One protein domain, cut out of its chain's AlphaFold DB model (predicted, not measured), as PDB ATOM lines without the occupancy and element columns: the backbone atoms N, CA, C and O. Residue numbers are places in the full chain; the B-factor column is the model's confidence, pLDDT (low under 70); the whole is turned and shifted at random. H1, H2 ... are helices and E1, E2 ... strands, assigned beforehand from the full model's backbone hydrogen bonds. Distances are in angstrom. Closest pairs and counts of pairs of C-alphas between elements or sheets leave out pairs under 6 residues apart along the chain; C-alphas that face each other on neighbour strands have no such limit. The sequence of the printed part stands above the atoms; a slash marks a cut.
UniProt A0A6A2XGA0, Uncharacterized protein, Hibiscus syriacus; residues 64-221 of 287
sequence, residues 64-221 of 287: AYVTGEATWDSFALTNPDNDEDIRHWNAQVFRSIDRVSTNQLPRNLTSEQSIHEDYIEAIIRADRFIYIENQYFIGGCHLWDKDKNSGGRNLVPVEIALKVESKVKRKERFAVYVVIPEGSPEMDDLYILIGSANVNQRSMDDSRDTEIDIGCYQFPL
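What this domain is: This is residues 64 to 221 of the 287 residues of an uncharacterized protein of Hibiscus syriacus (UniProt A0A6A2XGA0). A twisted sheet of seven strands, curled like part of a barrel, has two helices, H2 and H3, side by side on one face, and the small H1 on the opposite face from H2, over E2. Long loops reach out from this body, and residues 81 to 86, between H1 and E2, stick out. The 158 printed residues have three named helices and eight named strands, in the order E1 H1 E2 E3 H2 E4 H3 E5 E6 E7 E8; the class is mixed, helices and strands, with under half of the residues in named elements. The sheet's order is E3 E2 E8 E7 E6 E4 E5, mixed. The whole is compact, with a radius of gyration of the C-alphas of 16.9 A and spans of 56 by 46 by 31 A.

How they stand to each other: Start at E1, residues 64 to 66, which pairs with no named strand. H1, residues 68 to 72, is on the sheet, over E2, residues 89 to 98; their closest C-alphas, of Ala 70 and Ala 91, are 6.2 A apart. E2 is staggered: residues 89 to 96 pair antiparallel with E8, residues 211 to 218 (N 92 to O 215, 2.8 A), and residues 96 to 98 form a hairpin with E3, residues 111 to 113 (N 112 to O 97, 2.8 A). Next, H2, residues 114 to 125, is on the sheet; its closest C-alphas to E2 are Ile 115 and Phe 94, 5.0 A. H2 touches H3, residues 156 to 170, at a shallow tilt of 11 degrees, the same way, closest at the C-alphas of Ile 120 and Val 156, 6.2 A. E4, residues 129 to 133, H3 and E5, residues 175 to 179, make a strand-helix-strand unit, two parallel neighbour strands with a helix between, its crossover right-handed; look for N 132 and O 177, 2.8 A. E6, residues 186 to 188, is antiparallel to E4 (N 187 to O 131, 2.7 A) and opens a meander, each strand the antiparallel neighbour of the one before, through E7, residues 191 to 195 (N 193 to O 186, 2.9 A), to E8 (N 214 to O 194, 2.8 A). In H2 and H3 every O i to N i+4 pair is within hydrogen-bond range; in H1 0 of 1 is, beside 2 of 2 O i to N i+3 pairs.

Where its parts are: Find C-alpha 64 at (153.010, 120.998, 186.865), where E1 begins. E2 runs 28.6 A from C-alpha 89 at (162.812, 123.767, 179.702). H2 is 16.1 A long and H3 21.3 A. E8, 23.9 A, ends at (163.336, 120.347, 176.165).

The domain as a whole: The two C-alphas farthest apart, of Asn 82 and Lys 146, are 57.0 A apart. The printed part has no cut; the links H1 to E2, E2 to E3, E4 to H3 and E7 to E8 are long. Residues 73 to 88, 181 to 190 and 219 to 221 have pLDDT under 70.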
ATOM      1  N   ALA A  64     151.680 120.476 187.116       85.56
ATOM      2  CA  ALA A  64     153.010 120.998 186.865       85.56
ATOM      3  C   ALA A  64     153.404 122.016 187.938       85.56
ATOM      4  O   ALA A  64     152.631 122.907 188.295       85.56
ATOM      5  N   TYR A  65     154.640 121.899 188.415       84.75
ATOM      6  CA  TYR A  65     155.337 122.912 189.200       84.75
ATOM      7  C   TYR A  65     156.180 123.768 188.251       84.75
ATOM      8  O   TYR A  65     156.976 123.234 187.481       84.75
ATOM      9  N   VAL A  66     156.002 125.086 188.300       84.25
ATOM     10  CA  VAL A  66     156.601 126.035 187.355       84.25
ATOM     11  C   VAL A  66     157.441 127.052 188.120       84.25
ATOM     12  O   VAL A  66     156.967 127.647 189.094       84.25
ATOM     13  N   THR A  67     158.669 127.272 187.648       82.50
ATOM     14  CA  THR A  67     159.644 128.268 188.134       82.50
ATOM     15  C   THR A  67     160.232 129.079 186.977       82.50
ATOM     16  O   THR A  67     159.935 128.819 185.807       82.50
ATOM     17  N   GLY A  68     161.024 130.108 187.290       78.69
ATOM     18  CA  GLY A  68     161.628 130.993 186.290       78.69
ATOM     19  C   GLY A  68     160.626 131.915 185.584       78.69
ATOM     20  O   GLY A  68     159.531 132.173 186.083       78.69
ATOM     21  N   GLU A  69     160.992 132.426 184.407       77.50
ATOM     22  CA  GLU A  69     160.224 133.460 183.686       77.50
ATOM     23  C   GLU A  69     158.795 133.033 183.313       77.50
ATOM     24  O   GLU A  69     157.889 133.866 183.284       77.50
ATOM     25  N   ALA A  70     158.551 131.732 183.123       77.25
ATOM     26  CA  ALA A  70     157.206 131.198 182.899       77.25
ATOM     27  C   ALA A  70     156.252 131.481 184.083       77.25
ATOM     28  O   ALA A  70     155.034 131.566 183.918       77.25
ATOM     29  N   THR A  71     156.788 131.712 185.287       77.81
ATOM     30  CA  THR A  71     155.997 132.126 186.458       77.81
ATOM     31  C   THR A  71     155.637 133.596 186.480       77.81
ATOM     32  O   THR A  71     154.893 134.007 187.361       77.81
ATOM     33  N   TRP A  72     156.126 134.407 185.553       74.12
ATOM     34  CA  TRP A  72     155.736 135.810 185.448       74.12
ATOM     35  C   TRP A  72     154.696 136.036 184.364       74.12
ATOM     36  O   TRP A  72     154.234 137.158 184.156       74.12
ATOM     37  N   ASP A  73     154.284 134.959 183.704       65.12
ATOM     38  CA  ASP A  73     153.984 135.107 182.313       65.12
ATOM     39  C   ASP A  73     152.630 135.708 181.936       65.12
ATOM     40  O   ASP A  73     151.609 135.499 182.593       65.12
ATOM     41  N   SER A  74     152.698 136.434 180.812       47.19
ATOM     42  CA  SER A  74     151.646 136.717 179.830       47.19
ATOM     43  C   SER A  74     152.013 136.260 178.385       47.19
ATOM     44  O   SER A  74     151.079 136.186 177.600       47.19
ATOM     45  N   PHE A  75     153.299 136.012 178.041       44.16
ATOM     46  CA  PHE A  75     153.927 135.257 176.911       44.16
ATOM     47  C   PHE A  75     155.468 134.992 177.121       44.16
ATOM     48  O   PHE A  75     156.294 135.805 176.696       44.16
ATOM     49  N   ALA A  76     155.909 133.881 177.718       39.47
ATOM     50  CA  ALA A  76     157.265 133.707 178.240       39.47
ATOM     51  C   ALA A  76     157.966 132.694 177.372       39.47
ATOM     52  O   ALA A  76     157.578 131.539 177.252       39.47
ATOM     53  N   LEU A  77     159.051 133.170 176.787       39.16
ATOM     54  CA  LEU A  77     160.149 132.355 176.326       39.16
ATOM     55  C   LEU A  77     161.271 132.595 177.331       39.16
ATOM     56  O   LEU A  77     161.761 133.717 177.460       39.16
ATOM     57  N   THR A  78     161.654 131.563 178.073       44.66
ATOM     58  CA  THR A  78     162.799 131.604 178.987       44.66
ATOM     59  C   THR A  78     164.089 131.746 178.175       44.66
ATOM     60  O   THR A  78     164.423 130.863 177.385       44.66
ATOM     61  N   ASN A  79     164.817 132.852 178.353       41.97
ATOM     62  CA  ASN A  79     166.177 133.031 177.830       41.97
ATOM     63  C   ASN A  79     167.195 132.708 178.945       41.97
ATOM     64  O   ASN A  79     166.875 132.911 180.114       41.97
ATOM     65  N   PRO A  80     168.392 132.195 178.618       49.25
ATOM     66  CA  PRO A  80     169.237 131.506 179.585       49.25
ATOM     67  C   PRO A  80     170.043 132.473 180.457       49.25
ATOM     68  O   PRO A  80     170.790 133.304 179.934       49.25
ATOM     69  N   ASP A  81     169.974 132.282 181.773       44.81
ATOM     70  CA  ASP A  81     171.077 132.632 182.663       44.81
ATOM     71  C   ASP A  81     172.124 131.506 182.650       44.81
ATOM     72  O   ASP A  81     171.809 130.331 182.459       44.81
ATOM     73  N   ASN A  82     173.394 131.897 182.775       46.31
ATOM     74  CA  ASN A  82     174.591 131.074 182.553       46.31
ATOM     75  C   ASN A  82     174.858 130.031 183.660       46.31
ATOM     76  O   ASN A  82     175.982 129.964 184.161       46.31
ATOM     77  N   ASP A  83     173.869 129.224 184.043       50.41
ATOM     78  CA  ASP A  83     174.091 128.088 184.942       50.41
ATOM     79  C   ASP A  83     174.267 126.789 184.149       50.41
ATOM     80  O   ASP A  83     173.374 126.325 183.439       50.41
ATOM     81  N   GLU A  84     175.457 126.195 184.278       49.91
ATOM     82  CA  GLU A  84     175.904 125.002 183.546       49.91
ATOM     83  C   GLU A  84     175.173 123.700 183.945       49.91
ATOM     84  O   GLU A  84     175.472 122.653 183.370       49.91
ATOM     85  N   ASP A  85     174.221 123.732 184.889       49.38
ATOM     86  CA  ASP A  85     173.664 122.518 185.517       49.38
ATOM     87  C   ASP A  85     172.124 122.437 185.563       49.38
ATOM     88  O   ASP A  85     171.553 121.653 186.321       49.38
ATOM     89  N   ILE A  86     171.406 123.216 184.747       51.09
ATOM     90  CA  ILE A  86     169.934 123.185 184.747       51.09
ATOM     91  C   ILE A  86     169.420 122.591 183.436       51.09
ATOM     92  O   ILE A  86     169.659 123.114 182.352       51.09
ATOM     93  N   ARG A  87     168.676 121.485 183.542       59.59
ATOM     94  CA  ARG A  87     167.879 120.895 182.455       59.59
ATOM     95  C   ARG A  87     167.003 121.998 181.852       59.59
ATOM     96  O   ARG A  87     166.090 122.480 182.516       59.59
ATOM     97  N   HIS A  88     167.298 122.451 180.635       68.88
ATOM     98  CA  HIS A  88     166.597 123.609 180.080       68.88
ATOM     99  C   HIS A  88     165.213 123.221 179.558       68.88
ATOM    100  O   HIS A  88     165.084 122.438 178.612       68.88
ATOM    101  N   TRP A  89     164.192 123.823 180.158       78.81
ATOM    102  CA  TRP A  89     162.812 123.767 179.702       78.81
ATOM    103  C   TRP A  89     162.454 125.077 179.015       78.81
ATOM    104  O   TRP A  89     162.764 126.149 179.524       78.81
ATOM    105  N   ASN A  90     161.785 124.982 177.871       81.62
ATOM    106  CA  ASN A  90     161.013 126.087 177.324       81.62
ATOM    107  C   ASN A  90     159.559 125.800 177.653       81.62
ATOM    108  O   ASN A  90     159.072 124.712 177.345       81.62
ATOM    109  N   ALA A  91     158.895 126.762 178.276       84.94
ATOM    110  CA  ALA A  91     157.516 126.629 178.702       84.94
ATOM    111  C   ALA A  91     156.714 127.848 178.253       84.94
ATOM    112  O   ALA A  91     157.217 128.962 178.349       84.94
ATOM    113  N   GLN A  92     155.485 127.634 177.795       87.62
ATOM    114  CA  GLN A  92     154.553 128.679 177.390       87.62
ATOM    115  C   GLN A  92     153.195 128.437 178.051       87.62
ATOM    116  O   GLN A  92     152.719 127.306 178.103       87.62
ATOM    117  N   VAL A  93     152.574 129.503 178.563       89.62
ATOM    118  CA  VAL A  93     151.227 129.440 179.142       89.62
ATOM    119  C   VAL A  93     150.179 129.647 178.050       89.62
ATOM    120  O   VAL A  93     150.299 130.561 177.231       89.62
ATOM    121  N   PHE A  94     149.129 128.833 178.088       91.69
ATOM    122  CA  PHE A  94     147.978 128.875 177.191       91.69
ATOM    123  C   PHE A  94     146.685 128.998 177.995       91.69
ATOM    124  O   PHE A  94     146.607 128.553 179.140       91.69
ATOM    125  N   ARG A  95     145.667 129.648 177.424       92.25
ATOM    126  CA  ARG A  95     144.375 129.885 178.078       92.25
ATOM    127  C   ARG A  95     143.201 129.777 177.113       92.25
ATOM    128  O   ARG A  95     143.296 130.155 175.942       92.25
ATOM    129  N   SER A  96     142.070 129.366 177.669       92.69
ATOM    130  CA  SER A  96     140.740 129.646 177.128       92.69
ATOM    131  C   SER A  96     140.098 130.665 178.058       92.69
ATOM    132  O   SER A  96     139.887 130.370 179.232       92.69
ATOM    133  N   ILE A  97     139.897 131.904 177.606       91.94
ATOM    134  CA  ILE A  97     139.400 132.984 178.475       91.94
ATOM    135  C   ILE A  97     138.759 134.117 177.674       91.94
ATOM    136  O   ILE A  97     139.254 134.509 176.619       91.94
ATOM    137  N   ASP A  98     137.710 134.729 178.220       89.31
ATOM    138  CA  ASP A  98     137.009 135.847 177.593       89.31
ATOM    139  C   ASP A  98     137.015 137.145 178.420       89.31
ATOM    140  O   ASP A  98     137.496 137.231 179.554       89.31
ATOM    141  N   ARG A  99     136.452 138.204 177.828       86.69
ATOM    142  CA  ARG A  99     136.294 139.514 178.480       86.69
ATOM    143  C   ARG A  99     135.338 139.520 179.666       86.69
ATOM    144  O   ARG A  99     135.386 140.467 180.450       86.69
ATOM    145  N   VAL A 100     134.443 138.541 179.771       85.94
ATOM    146  CA  VAL A 100     133.549 138.421 180.929       85.94
ATOM    147  C   VAL A 100     134.354 137.959 182.142       85.94
ATOM    148  O   VAL A 100     134.109 138.416 183.258       85.94
ATOM    149  N   SER A 101     135.363 137.126 181.899       85.88
ATOM    150  CA  SER A 101     136.222 136.519 182.911       85.88
ATOM    151  C   SER A 101     137.409 137.409 183.299       85.88
ATOM    152  O   SER A 101     137.873 137.366 184.439       85.88
ATOM    153  N   THR A 102     137.892 138.274 182.396       81.38
ATOM    154  CA  THR A 102     138.977 139.221 182.705       81.38
ATOM    155  C   THR A 102     138.884 140.564 181.975       81.38
ATOM    156  O   THR A 102     138.614 140.663 180.780       81.38
ATOM    157  N   ASN A 103     139.244 141.635 182.689       74.25
ATOM    158  CA  ASN A 103     139.385 142.980 182.121       74.25
ATOM    159  C   ASN A 103     140.748 143.216 181.440       74.25
ATOM    160  O   ASN A 103     140.987 144.308 180.924       74.25
ATOM    161  N   GLN A 104     141.650 142.230 181.460       75.69
ATOM    162  CA  GLN A 104     143.045 142.390 181.029       75.69
ATOM    163  C   GLN A 104     143.296 142.042 179.552       75.69
ATOM    164  O   GLN A 104     144.414 142.221 179.073       75.69
ATOM    165  N   LEU A 105     142.281 141.602 178.796       78.94
ATOM    166  CA  LEU A 105     142.462 141.298 177.372       78.94
ATOM    167  C   LEU A 105     142.709 142.573 176.535       78.94
ATOM    168  O   LEU A 105     141.971 143.564 176.687       78.94
ATOM    169  N   PRO A 106     143.675 142.559 175.588       82.12
ATOM    170  CA  PRO A 106     143.933 143.669 174.667       82.12
ATOM    171  C   PRO A 106     142.650 144.107 173.973       82.12
ATOM    172  O   PRO A 106     141.904 143.245 173.536       82.12
ATOM    173  N   ARG A 107     142.380 145.415 173.833       77.06
ATOM    174  CA  ARG A 107     141.052 145.967 173.443       77.06
ATOM    175  C   ARG A 107     140.371 145.315 172.229       77.06
ATOM    176  O   ARG A 107     139.148 145.333 172.164       77.06
ATOM    177  N   ASN A 108     141.142 144.756 171.298       82.31
ATOM    178  CA  ASN A 108     140.638 144.129 170.072       82.31
ATOM    179  C   ASN A 108     140.458 142.605 170.176       82.31
ATOM    180  O   ASN A 108     139.967 141.996 169.234       82.31
ATOM    181  N   LEU A 109     140.859 141.999 171.292       80.31
ATOM    182  CA  LEU A 109     140.686 140.584 171.589       80.31
ATOM    183  C   LEU A 109     139.486 140.435 172.524       80.31
ATOM    184  O   LEU A 109     139.482 140.988 173.628       80.31
ATOM    185  N   THR A 110     138.423 139.795 172.052       84.56
ATOM    186  CA  THR A 110     137.211 139.522 172.844       84.56
ATOM    187  C   THR A 110     137.346 138.270 173.695       84.56
ATOM    188  O   THR A 110     136.725 138.188 174.753       84.56
ATOM    189  N   SER A 111     138.176 137.348 173.231       89.88
ATOM    190  CA  SER A 111     138.348 136.008 173.758       89.88
ATOM    191  C   SER A 111     139.670 135.433 173.251       89.88
ATOM    192  O   SER A 111     140.171 135.840 172.200       89.88
ATOM    193  N   GLU A 112     140.262 134.546 174.037       90.31
ATOM    194  CA  GLU A 112     141.493 133.816 173.762       90.31
ATOM    195  C   GLU A 112     141.163 132.320 173.748       90.31
ATOM    196  O   GLU A 112     140.419 131.846 174.602       90.31
ATOM    197  N   GLN A 113     141.712 131.599 172.772       92.75
ATOM    198  CA  GLN A 113     141.554 130.151 172.573       92.75
ATOM    199  C   GLN A 113     142.923 129.504 172.322       92.75
ATOM    200  O   GLN A 113     143.074 128.613 171.485       92.75
ATOM    201  N   SER A 114     143.953 130.012 173.002       93.81
ATOM    202  CA  SER A 114     145.340 129.631 172.740       93.81
ATOM    203  C   SER A 114     145.621 128.177 173.134       93.81
ATOM    204  O   SER A 114     146.492 127.564 172.534       93.81
ATOM    205  N   ILE A 115     144.826 127.594 174.045       94.06
ATOM    206  CA  ILE A 115     144.844 126.149 174.338       94.06
ATOM    207  C   ILE A 115     144.441 125.351 173.100       94.06
ATOM    208  O   ILE A 115     145.186 124.485 172.656       94.06
ATOM    209  N   HIS A 116     143.286 125.661 172.500       95.19
ATOM    210  CA  HIS A 116     142.834 124.958 171.296       95.19
ATOM    211  C   HIS A 116     143.864 125.080 170.171       95.19
ATOM    212  O   HIS A 116     144.193 124.084 169.535       95.19
ATOM    213  N   GLU A 117     144.416 126.275 169.959       95.06
ATOM    214  CA  GLU A 117     145.450 126.513 168.948       95.06
ATOM    215  C   GLU A 117     146.729 125.702 169.215       95.06
ATOM    216  O   GLU A 117     147.294 125.139 168.273       95.06
ATOM    217  N   ASP A 118     147.153 125.584 170.476       94.19
ATOM    218  CA  ASP A 118     148.334 124.809 170.856       94.19
ATOM    219  C   ASP A 118     148.148 123.304 170.651       94.19
ATOM    220  O   ASP A 118     148.997 122.677 170.019       94.19
ATOM    221  N   TYR A 119     147.006 122.738 171.062       94.38
ATOM    222  CA  TYR A 119     146.660 121.337 170.780       94.38
ATOM    223  C   TYR A 119     146.811 121.033 169.279       94.38
ATOM    224  O   TYR A 119     147.437 120.051 168.873       94.38
ATOM    225  N   ILE A 120     146.266 121.905 168.425       95.38
ATOM    226  CA  ILE A 120     146.310 121.743 166.968       95.38
ATOM    227  C   ILE A 120     147.749 121.804 166.447       95.38
ATOM    228  O   ILE A 120     148.162 120.940 165.667       95.38
ATOM    229  N   GLU A 121     148.538 122.779 166.896       94.12
ATOM    230  CA  GLU A 121     149.947 122.899 166.518       94.12
ATOM    231  C   GLU A 121     150.783 121.702 166.996       94.12
ATOM    232  O   GLU A 121     151.590 121.177 166.220       94.12
ATOM    233  N   ALA A 122     150.570 121.223 168.223       91.00
ATOM    234  CA  ALA A 122     151.240 120.051 168.779       91.00
ATOM    235  C   ALA A 122     150.946 118.794 167.942       91.00
ATOM    236  O   ALA A 122     151.875 118.109 167.505       91.00
ATOM    237  N   ILE A 123     149.677 118.546 167.599       93.31
ATOM    238  CA  ILE A 123     149.260 117.421 166.744       93.31
ATOM    239  C   ILE A 123     149.906 117.502 165.353       93.31
ATOM    240  O   ILE A 123     150.420 116.507 164.822       93.31
ATOM    241  N   ILE A 124     149.899 118.690 164.743       92.06
ATOM    242  CA  ILE A 124     150.491 118.909 163.419       92.06
ATOM    243  C   ILE A 124     151.994 118.614 163.456       92.06
ATOM    244  O   ILE A 124     152.514 117.964 162.536       92.06
ATOM    245  N   ARG A 125     152.688 119.029 164.519       90.19
ATOM    246  CA  ARG A 125     154.142 118.877 164.683       90.19
ATOM    247  C   ARG A 125     154.576 117.489 165.147       90.19
ATOM    248  O   ARG A 125     155.708 117.117 164.845       90.19
ATOM    249  N   ALA A 126     153.696 116.718 165.786       87.69
ATOM    250  CA  ALA A 126     154.019 115.400 166.327       87.69
ATOM    251  C   ALA A 126     154.652 114.484 165.270       87.69
ATOM    252  O   ALA A 126     154.126 114.330 164.164       87.69
ATOM    253  N   ASP A 127     155.783 113.848 165.560       84.44
ATOM    254  CA  ASP A 127     156.485 113.046 164.543       84.44
ATOM    255  C   ASP A 127     156.365 111.539 164.765       84.44
ATOM    256  O   ASP A 127     156.276 110.775 163.796       84.44
ATOM    257  N   ARG A 128     156.327 111.117 166.034       80.38
ATOM    258  CA  ARG A 128     156.487 109.713 166.428       80.38
ATOM    259  C   ARG A 128     155.194 109.099 166.938       80.38
ATOM    260  O   ARG A 128     154.784 108.057 166.424       80.38
ATOM    261  N   PHE A 129     154.564 109.722 167.922       82.19
ATOM    262  CA  PHE A 129     153.252 109.331 168.415       82.19
ATOM    263  C   PHE A 129     152.591 110.510 169.134       82.19
ATOM    264  O   PHE A 129     153.212 111.547 169.321       82.19
ATOM    265  N   ILE A 130     151.334 110.332 169.525       84.19
ATOM    266  CA  ILE A 130     150.616 111.221 170.441       84.19
ATOM    267  C   ILE A 130     150.073 110.358 171.584       84.19
ATOM    268  O   ILE A 130     149.553 109.266 171.342       84.19
ATOM    269  N   TYR A 131     150.237 110.812 172.818       82.75
ATOM    270  CA  TYR A 131     149.691 110.210 174.026       82.75
ATOM    271  C   TYR A 131     148.798 111.243 174.704       82.75
ATOM    272  O   TYR A 131     149.253 112.334 175.008       82.75
ATOM    273  N   ILE A 132     147.525 110.928 174.884       83.94
ATOM    274  CA  ILE A 132     146.536 111.825 175.476       83.94
ATOM    275  C   ILE A 132     145.915 111.075 176.626       83.94
ATOM    276  O   ILE A 132     145.322 110.022 176.416       83.94
ATOM    277  N   GLU A 133     146.025 111.622 177.816       83.19
ATOM    278  CA  GLU A 133     145.095 111.351 178.890       83.19
ATOM    279  C   GLU A 133     144.195 112.577 178.987       83.19
ATOM    280  O   GLU A 133     144.670 113.698 178.821       83.19
ATOM    281  N   ASN A 134     142.884 112.386 179.099       84.56
ATOM    282  CA  ASN A 134     141.963 113.500 179.283       84.56
ATOM    283  C   ASN A 134     140.612 113.006 179.805       84.56
ATOM    284  O   ASN A 134     140.133 111.961 179.366       84.56
ATOM    285  N   GLN A 135     139.951 113.783 180.669       82.94
ATOM    286  CA  GLN A 135     138.643 113.402 181.216       82.94
ATOM    287  C   GLN A 135     137.552 113.315 180.140       82.94
ATOM    288  O   GLN A 135     136.625 112.510 180.240       82.94
ATOM    289  N   TYR A 136     137.648 114.137 179.092       85.94
ATOM    290  CA  TYR A 136     136.723 114.106 177.964       85.94
ATOM    291  C   TYR A 136     137.488 114.049 176.655       85.94
ATOM    292  O   TYR A 136     138.488 114.729 176.491       85.94
ATOM    293  N   PHE A 137     136.963 113.311 175.680       89.62
ATOM    294  CA  PHE A 137     137.524 113.292 174.333       89.62
ATOM    295  C   PHE A 137     136.414 113.338 173.282       89.62
ATOM    296  O   PHE A 137     135.924 112.318 172.799       89.62
ATOM    297  N   ILE A 138     135.954 114.550 172.964       89.56
ATOM    298  CA  ILE A 138     134.822 114.783 172.069       89.56
ATOM    299  C   ILE A 138     134.954 116.097 171.287       89.56
ATOM    300  O   ILE A 138     135.184 117.175 171.832       89.56
ATOM    301  N   GLY A 139     134.743 116.025 169.974       92.75
ATOM    302  CA  GLY A 139     134.903 117.160 169.066       92.75
ATOM    303  C   GLY A 139     134.626 116.790 167.613       92.75
ATOM    304  O   GLY A 139     134.273 115.649 167.302       92.75
ATOM    305  N   GLY A 140     134.764 117.761 166.712       93.19
ATOM    306  CA  GLY A 140     134.580 117.553 165.277       93.19
ATOM    307  C   GLY A 140     133.147 117.234 164.850       93.19
ATOM    308  O   GLY A 140     132.957 116.578 163.825       93.19
ATOM    309  N   CYS A 141     132.128 117.681 165.594       93.38
ATOM    310  CA  CYS A 141     130.738 117.278 165.365       93.38
ATOM    311  C   CYS A 141     130.256 117.562 163.939       93.38
ATOM    312  O   CYS A 141     129.458 116.811 163.395       93.38
ATOM    313  N   HIS A 142     130.794 118.589 163.277       93.62
ATOM    314  CA  HIS A 142     130.466 118.904 161.886       93.62
ATOM    315  C   HIS A 142     130.842 117.790 160.883       93.62
ATOM    316  O   HIS A 142     130.320 117.792 159.764       93.62
ATOM    317  N   LEU A 143     131.712 116.844 161.263       92.44
ATOM    318  CA  LEU A 143     132.071 115.657 160.476       92.44
ATOM    319  C   LEU A 143     131.344 114.375 160.906       92.44
ATOM    320  O   LEU A 143     131.453 113.383 160.194       92.44
ATOM    321  N   TRP A 144     130.601 114.366 162.018       91.69
ATOM    322  CA  TRP A 144     129.876 113.172 162.469       91.69
ATOM    323  C   TRP A 144     128.766 112.779 161.490       91.69
ATOM    324  O   TRP A 144     128.167 113.638 160.850       91.69
ATOM    325  N   ASP A 145     128.423 111.494 161.398       89.19
ATOM    326  CA  ASP A 145     127.346 111.036 160.505       89.19
ATOM    327  C   ASP A 145     125.970 111.594 160.904       89.19
ATOM    328  O   ASP A 145     125.149 111.938 160.046       89.19
ATOM    329  N   LYS A 146     125.733 111.720 162.214       88.12
ATOM    330  CA  LYS A 146     124.519 112.266 162.833       88.12
ATOM    331  C   LYS A 146     124.884 113.414 163.775       88.12
ATOM    332  O   LYS A 146     126.041 113.583 164.134       88.12
ATOM    333  N   ASP A 147     123.892 114.226 164.135       89.88
ATOM    334  CA  ASP A 147     124.029 115.272 165.160       89.88
ATOM    335  C   ASP A 147     125.131 116.312 164.876       89.88
ATOM    336  O   ASP A 147     125.777 116.858 165.771       89.88
ATOM    337  N   LYS A 148     125.289 116.671 163.593       92.44
ATOM    338  CA  LYS A 148     126.312 117.622 163.117       92.44
ATOM    339  C   LYS A 148     126.256 119.016 163.748       92.44
ATOM    340  O   LYS A 148     127.229 119.767 163.701       92.44
ATOM    341  N   ASN A 149     125.112 119.365 164.332       91.56
ATOM    342  CA  ASN A 149     124.834 120.669 164.928       91.56
ATOM    343  C   ASN A 149     124.874 120.663 166.467       91.56
ATOM    344  O   ASN A 149     124.442 121.639 167.070       91.56
ATOM    345  N   SER A 150     125.424 119.619 167.101       89.88
ATOM    346  CA  SER A 150     125.543 119.506 168.569       89.88
ATOM    347  C   SER A 150     126.460 120.546 169.221       89.88
ATOM    348  O   SER A 150     126.520 120.650 170.441       89.88
ATOM    349  N   GLY A 151     127.189 121.326 168.419       89.81
ATOM    350  CA  GLY A 151     128.009 122.440 168.891       89.81
ATOM    351  C   GLY A 151     129.430 122.065 169.316       89.81
ATOM    352  O   GLY A 151     130.201 122.976 169.581       89.81
ATOM    353  N   GLY A 152     129.798 120.779 169.328       90.88
ATOM    354  CA  GLY A 152     131.162 120.293 169.582       90.88
ATOM    355  C   GLY A 152     132.091 120.441 168.378       90.88
ATOM    356  O   GLY A 152     132.420 119.454 167.733       90.88
ATOM    357  N   ARG A 153     132.461 121.675 168.035       93.69
ATOM    358  CA  ARG A 153     133.208 122.037 166.819       93.69
ATOM    359  C   ARG A 153     134.727 122.110 166.985       93.69
ATOM    360  O   ARG A 153     135.394 122.355 165.984       93.69
ATOM    361  N   ASN A 154     135.267 121.909 168.187       94.06
ATOM    362  CA  ASN A 154     136.712 121.848 168.397       94.06
ATOM    363  C   ASN A 154     137.341 120.799 167.465       94.06
ATOM    364  O   ASN A 154     136.733 119.767 167.162       94.06
ATOM    365  N   LEU A 155     138.540 121.102 166.978       95.94
ATOM    366  CA  LEU A 155     139.187 120.345 165.906       95.94
ATOM    367  C   LEU A 155     140.139 119.249 166.402       95.94
ATOM    368  O   LEU A 155     140.657 118.508 165.574       95.94
ATOM    369  N   VAL A 156     140.339 119.102 167.715       95.31
ATOM    370  CA  VAL A 156     141.353 118.194 168.286       95.31
ATOM    371  C   VAL A 156     141.199 116.751 167.767       95.31
ATOM    372  O   VAL A 156     142.143 116.246 167.153       95.31
ATOM    373  N   PRO A 157     140.017 116.095 167.841       94.31
ATOM    374  CA  PRO A 157     139.876 114.735 167.306       94.31
ATOM    375  C   PRO A 157     140.026 114.654 165.780       94.31
ATOM    376  O   PRO A 157     140.459 113.633 165.243       94.31
ATOM    377  N   VAL A 158     139.662 115.725 165.066       94.69
ATOM    378  CA  VAL A 158     139.736 115.785 163.599       94.69
ATOM    379  C   VAL A 158     141.188 115.846 163.144       94.69
ATOM    380  O   VAL A 158     141.578 115.081 162.264       94.69
ATOM    381  N   GLU A 159     141.998 116.706 163.758       96.38
ATOM    382  CA  GLU A 159     143.414 116.837 163.413       96.38
ATOM    383  C   GLU A 159     144.202 115.573 163.741       96.38
ATOM    384  O   GLU A 159     145.046 115.159 162.950       96.38
ATOM    385  N   ILE A 160     143.876 114.882 164.837       94.31
ATOM    386  CA  ILE A 160     144.460 113.570 165.148       94.31
ATOM    387  C   ILE A 160     144.168 112.571 164.020       94.31
ATOM    388  O   ILE A 160     145.078 111.902 163.520       94.31
ATOM    389  N   ALA A 161     142.912 112.491 163.571       93.31
ATOM    390  CA  ALA A 161     142.529 111.600 162.480       93.31
ATOM    391  C   ALA A 161     143.257 111.955 161.169       93.31
ATOM    392  O   ALA A 161     143.791 111.067 160.496       93.31
ATOM    393  N   LEU A 162     143.342 113.246 160.827       95.19
ATOM    394  CA  LEU A 162     144.067 113.733 159.648       95.19
ATOM    395  C   LEU A 162     145.574 113.458 159.747       95.19
ATOM    396  O   LEU A 162     146.202 113.057 158.760       95.19
ATOM    397  N   LYS A 163     146.162 113.610 160.935       94.12
ATOM    398  CA  LYS A 163     147.570 113.319 161.199       94.12
ATOM    399  C   LYS A 163     147.884 111.852 160.940       94.12
ATOM    400  O   LYS A 163     148.804 111.561 160.163       94.12
ATOM    401  N   VAL A 164     147.096 110.947 161.524       91.62
ATOM    402  CA  VAL A 164     147.207 109.497 161.309       91.62
ATOM    403  C   VAL A 164     147.045 109.168 159.826       91.62
ATOM    404  O   VAL A 164     147.888 108.469 159.261       91.62
ATOM    405  N   GLU A 165     146.030 109.724 159.161       92.50
ATOM    406  CA  GLU A 165     145.808 109.521 157.728       92.50
ATOM    407  C   GLU A 165     147.032 109.951 156.897       92.50
ATOM    408  O   GLU A 165     147.478 109.221 156.005       92.50
ATOM    409  N   SER A 166     147.628 111.106 157.214       94.69
ATOM    410  CA  SER A 166     148.822 111.610 156.528       94.69
ATOM    411  C   SER A 166     150.028 110.677 156.700       94.69
ATOM    412  O   SER A 166     150.719 110.374 155.722       94.69
ATOM    413  N   LYS A 167     150.252 110.158 157.916       91.06
ATOM    414  CA  LYS A 167     151.355 109.244 158.241       91.06
ATOM    415  C   LYS A 167     151.159 107.888 157.555       91.06
ATOM    416  O   LYS A 167     152.101 107.376 156.946       91.06
ATOM    417  N   VAL A 168     149.925 107.377 157.506       88.69
ATOM    418  CA  VAL A 168     149.556 106.165 156.749       88.69
ATOM    419  C   VAL A 168     149.811 106.344 155.251       88.69
ATOM    420  O   VAL A 168     150.480 105.506 154.641       88.69
ATOM    421  N   LYS A 169     149.352 107.451 154.647       93.88
ATOM    422  CA  LYS A 169     149.591 107.764 153.223       93.88
ATOM    423  C   LYS A 169     151.084 107.807 152.887       93.88
ATOM    424  O   LYS A 169     151.491 107.355 151.816       93.88
ATOM    425  N   ARG A 170     151.903 108.316 153.811       95.19
ATOM    426  CA  ARG A 170     153.367 108.399 153.686       95.19
ATOM    427  C   ARG A 170     154.102 107.110 154.065       95.19
ATOM    428  O   ARG A 170     155.308 107.032 153.852       95.19
ATOM    429  N   LYS A 171     153.393 106.087 154.559       90.38
ATOM    430  CA  LYS A 171     153.962 104.831 155.086       90.38
ATOM    431  C   LYS A 171     154.962 105.069 156.223       90.38
ATOM    432  O   LYS A 171     155.939 104.334 156.368       90.38
ATOM    433  N   GLU A 172     154.719 106.102 157.015       86.25
ATOM    434  CA  GLU A 172     155.488 106.416 158.212       86.25
ATOM    435  C   GLU A 172     154.841 105.738 159.419       86.25
ATOM    436  O   GLU A 172     153.617 105.634 159.510       86.25
ATOM    437  N   ARG A 173     155.665 105.248 160.351       80.38
ATOM    438  CA  ARG A 173     155.150 104.716 161.616       80.38
ATOM    439  C   ARG A 173     154.682 105.883 162.475       80.38
ATOM    440  O   ARG A 173     155.452 106.814 162.687       80.38
ATOM    441  N   PHE A 174     153.454 105.794 162.959       84.25
ATOM    442  CA  PHE A 174     152.862 106.763 163.865       84.25
ATOM    443  C   PHE A 174     151.777 106.067 164.681       84.25
ATOM    444  O   PHE A 174     151.051 105.232 164.136       84.25
ATOM    445  N   ALA A 175     151.683 106.383 165.967       81.81
ATOM    446  CA  ALA A 175     150.670 105.837 166.860       81.81
ATOM    447  C   ALA A 175     149.981 106.967 167.624       81.81
ATOM    448  O   ALA A 175     150.580 108.011 167.859       81.81
ATOM    449  N   VAL A 176     148.730 106.752 168.010       83.56
ATOM    450  CA  VAL A 176     148.006 107.648 168.910       83.56
ATOM    451  C   VAL A 176     147.397 106.789 170.002       83.56
ATOM    452  O   VAL A 176     146.735 105.794 169.699       83.56
ATOM    453  N   TYR A 177     147.649 107.156 171.249       81.69
ATOM    454  CA  TYR A 177     147.098 106.515 172.433       81.69
ATOM    455  C   TYR A 177     146.232 107.550 173.139       81.69
ATOM    456  O   TYR A 177     146.737 108.598 173.520       81.69
ATOM    457  N   VAL A 178     144.938 107.269 173.271       83.81
ATOM    458  CA  VAL A 178     144.007 108.109 174.029       83.81
ATOM    459  C   VAL A 178     143.509 107.282 175.204       83.81
ATOM    460  O   VAL A 178     142.849 106.260 175.009       83.81
ATOM    461  N   VAL A 179     143.863 107.702 176.408       79.00
ATOM    462  CA  VAL A 179     143.334 107.214 177.672       79.00
ATOM    463  C   VAL A 179     142.265 108.217 178.089       79.00
ATOM    464  O   VAL A 179     142.508 109.418 178.107       79.00
ATOM    465  N   ILE A 180     141.068 107.735 178.408       73.81
ATOM    466  CA  ILE A 180     139.999 108.572 178.964       73.81
ATOM    467  C   ILE A 180     139.738 108.071 180.387       73.81
ATOM    468  O   ILE A 180     138.827 107.260 180.576       73.81
ATOM    469  N   PRO A 181     140.585 108.426 181.372       64.00
ATOM    470  CA  PRO A 181     140.293 108.207 182.776       64.00
ATOM    471  C   PRO A 181     139.570 109.435 183.341       64.00
ATOM    472  O   PRO A 181     139.324 110.415 182.641       64.00
ATOM    473  N   GLU A 182     139.247 109.420 184.627       52.88
ATOM    474  CA  GLU A 182     138.764 110.610 185.319       52.88
ATOM    475  C   GLU A 182     139.922 111.609 185.603       52.88
ATOM    476  O   GLU A 182     140.234 111.876 186.753       52.88
ATOM    477  N   GLY A 183     140.592 112.134 184.560       43.47
ATOM    478  CA  GLY A 183     141.628 113.186 184.669       43.47
ATOM    479  C   GLY A 183     142.832 113.041 183.721       43.47
ATOM    480  O   GLY A 183     142.875 112.098 182.935       43.47
ATOM    481  N   SER A 184     143.819 113.951 183.852       47.12
ATOM    482  CA  SER A 184     145.226 113.919 183.345       47.12
ATOM    483  C   SER A 184     145.510 114.360 181.859       47.12
ATOM    484  O   SER A 184     144.542 114.771 181.224       47.12
ATOM    485  N   PRO A 185     146.793 114.454 181.369       45.28
ATOM    486  CA  PRO A 185     147.316 115.409 180.345       45.28
ATOM    487  C   PRO A 185     147.690 114.870 178.928       45.28
ATOM    488  O   PRO A 185     147.739 113.665 178.690       45.28
ATOM    489  N   GLU A 186     148.092 115.762 177.997       44.75
ATOM    490  CA  GLU A 186     148.595 115.422 176.641       44.75
ATOM    491  C   GLU A 186     150.130 115.438 176.483       44.75
ATOM    492  O   GLU A 186     150.837 116.248 177.087       44.75
ATOM    493  N   MET A 187     150.669 114.567 175.616       52.47
ATOM    494  CA  MET A 187     152.106 114.291 175.518       52.47
ATOM    495  C   MET A 187     152.594 113.712 174.166       52.47
ATOM    496  O   MET A 187     152.009 112.794 173.595       52.47
ATOM    497  N   ASP A 188     153.756 114.178 173.701       52.97
ATOM    498  CA  ASP A 188     154.670 113.550 172.725       52.97
ATOM    499  C   ASP A 188     156.070 113.463 173.382       52.97
ATOM    500  O   ASP A 188     156.355 114.189 174.331       52.97
ATOM    501  N   ASP A 189     156.986 112.628 172.880       56.59
ATOM    502  CA  ASP A 189     158.356 112.432 173.414       56.59
ATOM    503  C   ASP A 189     159.153 113.746 173.584       56.59
ATOM    504  O   ASP A 189     160.180 113.780 174.266       56.59
ATOM    505  N   LEU A 190     158.726 114.804 172.891       59.22
ATOM    506  CA  LEU A 190     159.393 116.098 172.793       59.22
ATOM    507  C   LEU A 190     158.577 117.258 173.374       59.22
ATOM    508  O   LEU A 190     159.161 118.311 173.603       59.22
ATOM    509  N   TYR A 191     157.268 117.096 173.578       78.19
ATOM    510  CA  TYR A 191     156.361 118.173 173.981       78.19
ATOM    511  C   TYR A 191     155.300 117.642 174.940       78.19
ATOM    512  O   TYR A 191     154.716 116.595 174.683       78.19
ATOM    513  N   ILE A 192     155.031 118.359 176.022       83.62
ATOM    514  CA  ILE A 192     153.995 118.002 176.993       83.62
ATOM    515  C   ILE A 192     153.111 119.212 177.268       83.62
ATOM    516  O   ILE A 192     153.623 120.319 177.426       83.62
ATOM    517  N   LEU A 193     151.800 118.991 177.333       87.00
ATOM    518  CA  LEU A 193     150.804 120.003 177.655       87.00
ATOM    519  C   LEU A 193     150.025 119.551 178.889       87.00
ATOM    520  O   LEU A 193     149.375 118.507 178.882       87.00
ATOM    521  N   ILE A 194     150.130 120.325 179.969       87.38
ATOM    522  CA  ILE A 194     149.491 120.027 181.258       87.38
ATOM    523  C   ILE A 194     148.629 121.211 181.659       87.38
ATOM    524  O   ILE A 194     149.106 122.345 181.682       87.38
ATOM    525  N   GLY A 195     147.391 120.957 182.061       89.25
ATOM    526  CA  GLY A 195     146.520 122.012 182.544       89.25
ATOM    527  C   GLY A 195     145.148 121.517 182.944       89.25
ATOM    528  O   GLY A 195     144.981 120.344 183.274       89.25
ATOM    529  N   SER A 196     144.195 122.440 182.968       90.25
ATOM    530  CA  SER A 196     142.819 122.166 183.379       90.25
ATOM    531  C   SER A 196     141.890 121.851 182.204       90.25
ATOM    532  O   SER A 196     140.790 121.336 182.421       90.25
ATOM    533  N   ALA A 197     142.306 122.140 180.966       90.69
ATOM    534  CA  ALA A 197     141.431 122.013 179.813       90.69
ATOM    535  C   ALA A 197     141.150 120.559 179.407       90.69
ATOM    536  O   ALA A 197     142.040 119.738 179.182       90.69
ATOM    537  N   ASN A 198     139.867 120.269 179.200       90.62
ATOM    538  CA  ASN A 198     139.406 118.997 178.666       90.62
ATOM    539  C   ASN A 198     139.264 119.021 177.135       90.62
ATOM    540  O   ASN A 198     138.895 120.045 176.556       90.62
ATOM    541  N   VAL A 199     139.410 117.881 176.450       91.06
ATOM    542  CA  VAL A 199     139.122 117.765 175.007       91.06
ATOM    543  C   VAL A 199     137.611 117.693 174.788       91.06
ATOM    544  O   VAL A 199     137.016 116.667 174.463       91.06
ATOM    545  N   ASN A 200     136.950 118.824 174.993       91.06
ATOM    546  CA  ASN A 200     135.538 119.040 174.735       91.06
ATOM    547  C   ASN A 200     135.303 120.509 174.351       91.06
ATOM    548  O   ASN A 200     136.177 121.360 174.473       91.06
ATOM    549  N   GLN A 201     134.097 120.846 173.889       93.25
ATOM    550  CA  GLN A 201     133.800 122.244 173.551       93.25
ATOM    551  C   GLN A 201     133.742 123.169 174.769       93.25
ATOM    552  O   GLN A 201     133.714 124.368 174.589       93.25
ATOM    553  N   ARG A 202     133.618 122.677 175.999       91.88
ATOM    554  CA  ARG A 202     133.557 123.578 177.155       91.88
ATOM    555  C   ARG A 202     134.909 124.230 177.427       91.88
ATOM    556  O   ARG A 202     134.935 125.435 177.633       91.88
ATOM    557  N   SER A 203     135.981 123.450 177.352       92.06
ATOM    558  CA  SER A 203     137.342 123.919 177.621       92.06
ATOM    559  C   SER A 203     138.060 124.428 176.365       92.06
ATOM    560  O   SER A 203     138.864 125.350 176.446       92.06
ATOM    561  N   MET A 204     137.758 123.871 175.185       91.19
ATOM    562  CA  MET A 204     138.394 124.271 173.914       91.19
ATOM    563  C   MET A 204     137.763 125.507 173.258       91.19
ATOM    564  O   MET A 204     138.214 125.936 172.199       91.19
ATOM    565  N   ASP A 205     136.669 126.028 173.815       88.81
ATOM    566  CA  ASP A 205     135.968 127.204 173.296       88.81
ATOM    567  C   ASP A 205     136.418 128.452 174.041       88.81
ATOM    568  O   ASP A 205     136.729 128.430 175.227       88.81
ATOM    569  N   ASP A 206     136.399 129.566 173.332       76.81
ATOM    570  CA  ASP A 206     137.000 130.823 173.756       76.81
ATOM    571  C   ASP A 206     136.198 131.578 174.842       76.81
ATOM    572  O   ASP A 206     136.701 132.528 175.441       76.81
ATOM    573  N   SER A 207     134.940 131.188 175.078       80.81
ATOM    574  CA  SER A 207     133.946 131.956 175.848       80.81
ATOM    575  C   SER A 207     133.059 131.106 176.763       80.81
ATOM    576  O   SER A 207     131.981 131.540 177.182       80.81
ATOM    577  N   ARG A 208     133.486 129.875 177.069       86.38
ATOM    578  CA  ARG A 208     132.767 128.978 177.984       86.38
ATOM    579  C   ARG A 208     133.478 128.877 179.322       86.38
ATOM    580  O   ARG A 208     133.326 129.778 180.142       86.38
ATOM    581  N   ASP A 209     134.207 127.793 179.555       88.19
ATOM    582  CA  ASP A 209     134.945 127.619 180.798       88.19
ATOM    583  C   ASP A 209     136.288 128.359 180.685       88.19
ATOM    584  O   ASP A 209     136.892 128.418 179.614       88.19
ATOM    585  N   THR A 210     136.724 128.993 181.779       89.69
ATOM    586  CA  THR A 210     138.053 129.617 181.833       89.69
ATOM    587  C   THR A 210     139.075 128.558 182.209       89.69
ATOM    588  O   THR A 210     138.974 127.994 183.296       89.69
ATOM    589  N   GLU A 211     140.061 128.343 181.347       92.94
ATOM    590  CA  GLU A 211     141.053 127.273 181.480       92.94
ATOM    591  C   GLU A 211     142.479 127.816 181.384       92.94
ATOM    592  O   GLU A 211     142.718 128.884 180.802       92.94
ATOM    593  N   ILE A 212     143.432 127.068 181.939       91.31
ATOM    594  CA  ILE A 212     144.857 127.378 181.857       91.31
ATOM    595  C   ILE A 212     145.688 126.106 181.712       91.31
ATOM    596  O   ILE A 212     145.598 125.192 182.532       91.31
ATOM    597  N   ASP A 213     146.568 126.121 180.717       91.62
ATOM    598  CA  ASP A 213     147.510 125.047 180.438       91.62
ATOM    599  C   ASP A 213     148.933 125.606 180.316       91.62
ATOM    600  O   ASP A 213     149.153 126.798 180.072       91.62
ATOM    601  N   ILE A 214     149.922 124.732 180.491       89.31
ATOM    602  CA  ILE A 214     151.328 125.008 180.226       89.31
ATOM    603  C   ILE A 214     151.889 123.970 179.261       89.31
ATOM    604  O   ILE A 214     151.842 122.765 179.514       89.31
ATOM    605  N   GLY A 215     152.416 124.460 178.146       88.25
ATOM    606  CA  GLY A 215     153.085 123.656 177.140       88.25
ATOM    607  C   GLY A 215     154.591 123.746 177.284       88.25
ATOM    608  O   GLY A 215     155.145 124.840 177.399       88.25
ATOM    609  N   CYS A 216     155.260 122.600 177.288       86.50
ATOM    610  CA  CYS A 216     156.646 122.468 177.706       86.50
ATOM    611  C   CYS A 216     157.438 121.568 176.753       86.50
ATOM    612  O   CYS A 216     156.972 120.505 176.351       86.50
ATOM    613  N   TYR A 217     158.677 121.951 176.445       81.50
ATOM    614  CA  TYR A 217     159.617 121.101 175.713       81.50
ATOM    615  C   TYR A 217     161.068 121.326 176.133       81.50
ATOM    616  O   TYR A 217     161.441 122.376 176.664       81.50
ATOM    617  N   GLN A 218     161.909 120.331 175.852       77.00
ATOM    618  CA  GLN A 218     163.336 120.347 176.165       77.00
ATOM    619  C   GLN A 218     164.159 120.311 174.875       77.00
ATOM    620  O   GLN A 218     163.908 119.494 173.988       77.00
ATOM    621  N   PHE A 219     165.171 121.175 174.761       64.06
ATOM    622  CA  PHE A 219     166.162 121.045 173.692       64.06
ATOM    623  C   PHE A 219     167.271 120.073 174.113       64.06
ATOM    624  O   PHE A 219     167.712 120.114 175.264       64.06
ATOM    625  N   PRO A 220     167.797 119.250 173.188       56.72
ATOM    626  CA  PRO A 220     169.008 118.491 173.449       56.72
ATOM    627  C   PRO A 220     170.156 119.438 173.798       56.72
ATOM    628  O   PRO A 220     170.585 120.257 172.980       56.72
ATOM    629  N   LEU A 221     170.675 119.312 175.015       48.66
ATOM    630  CA  LEU A 221     171.897 119.981 175.431       48.66
ATOM    631  C   LEU A 221     173.098 119.284 174.771       48.66
ATOM    632  O   LEU A 221     173.598 118.271 175.251       48.66
TER     633      LEU A 221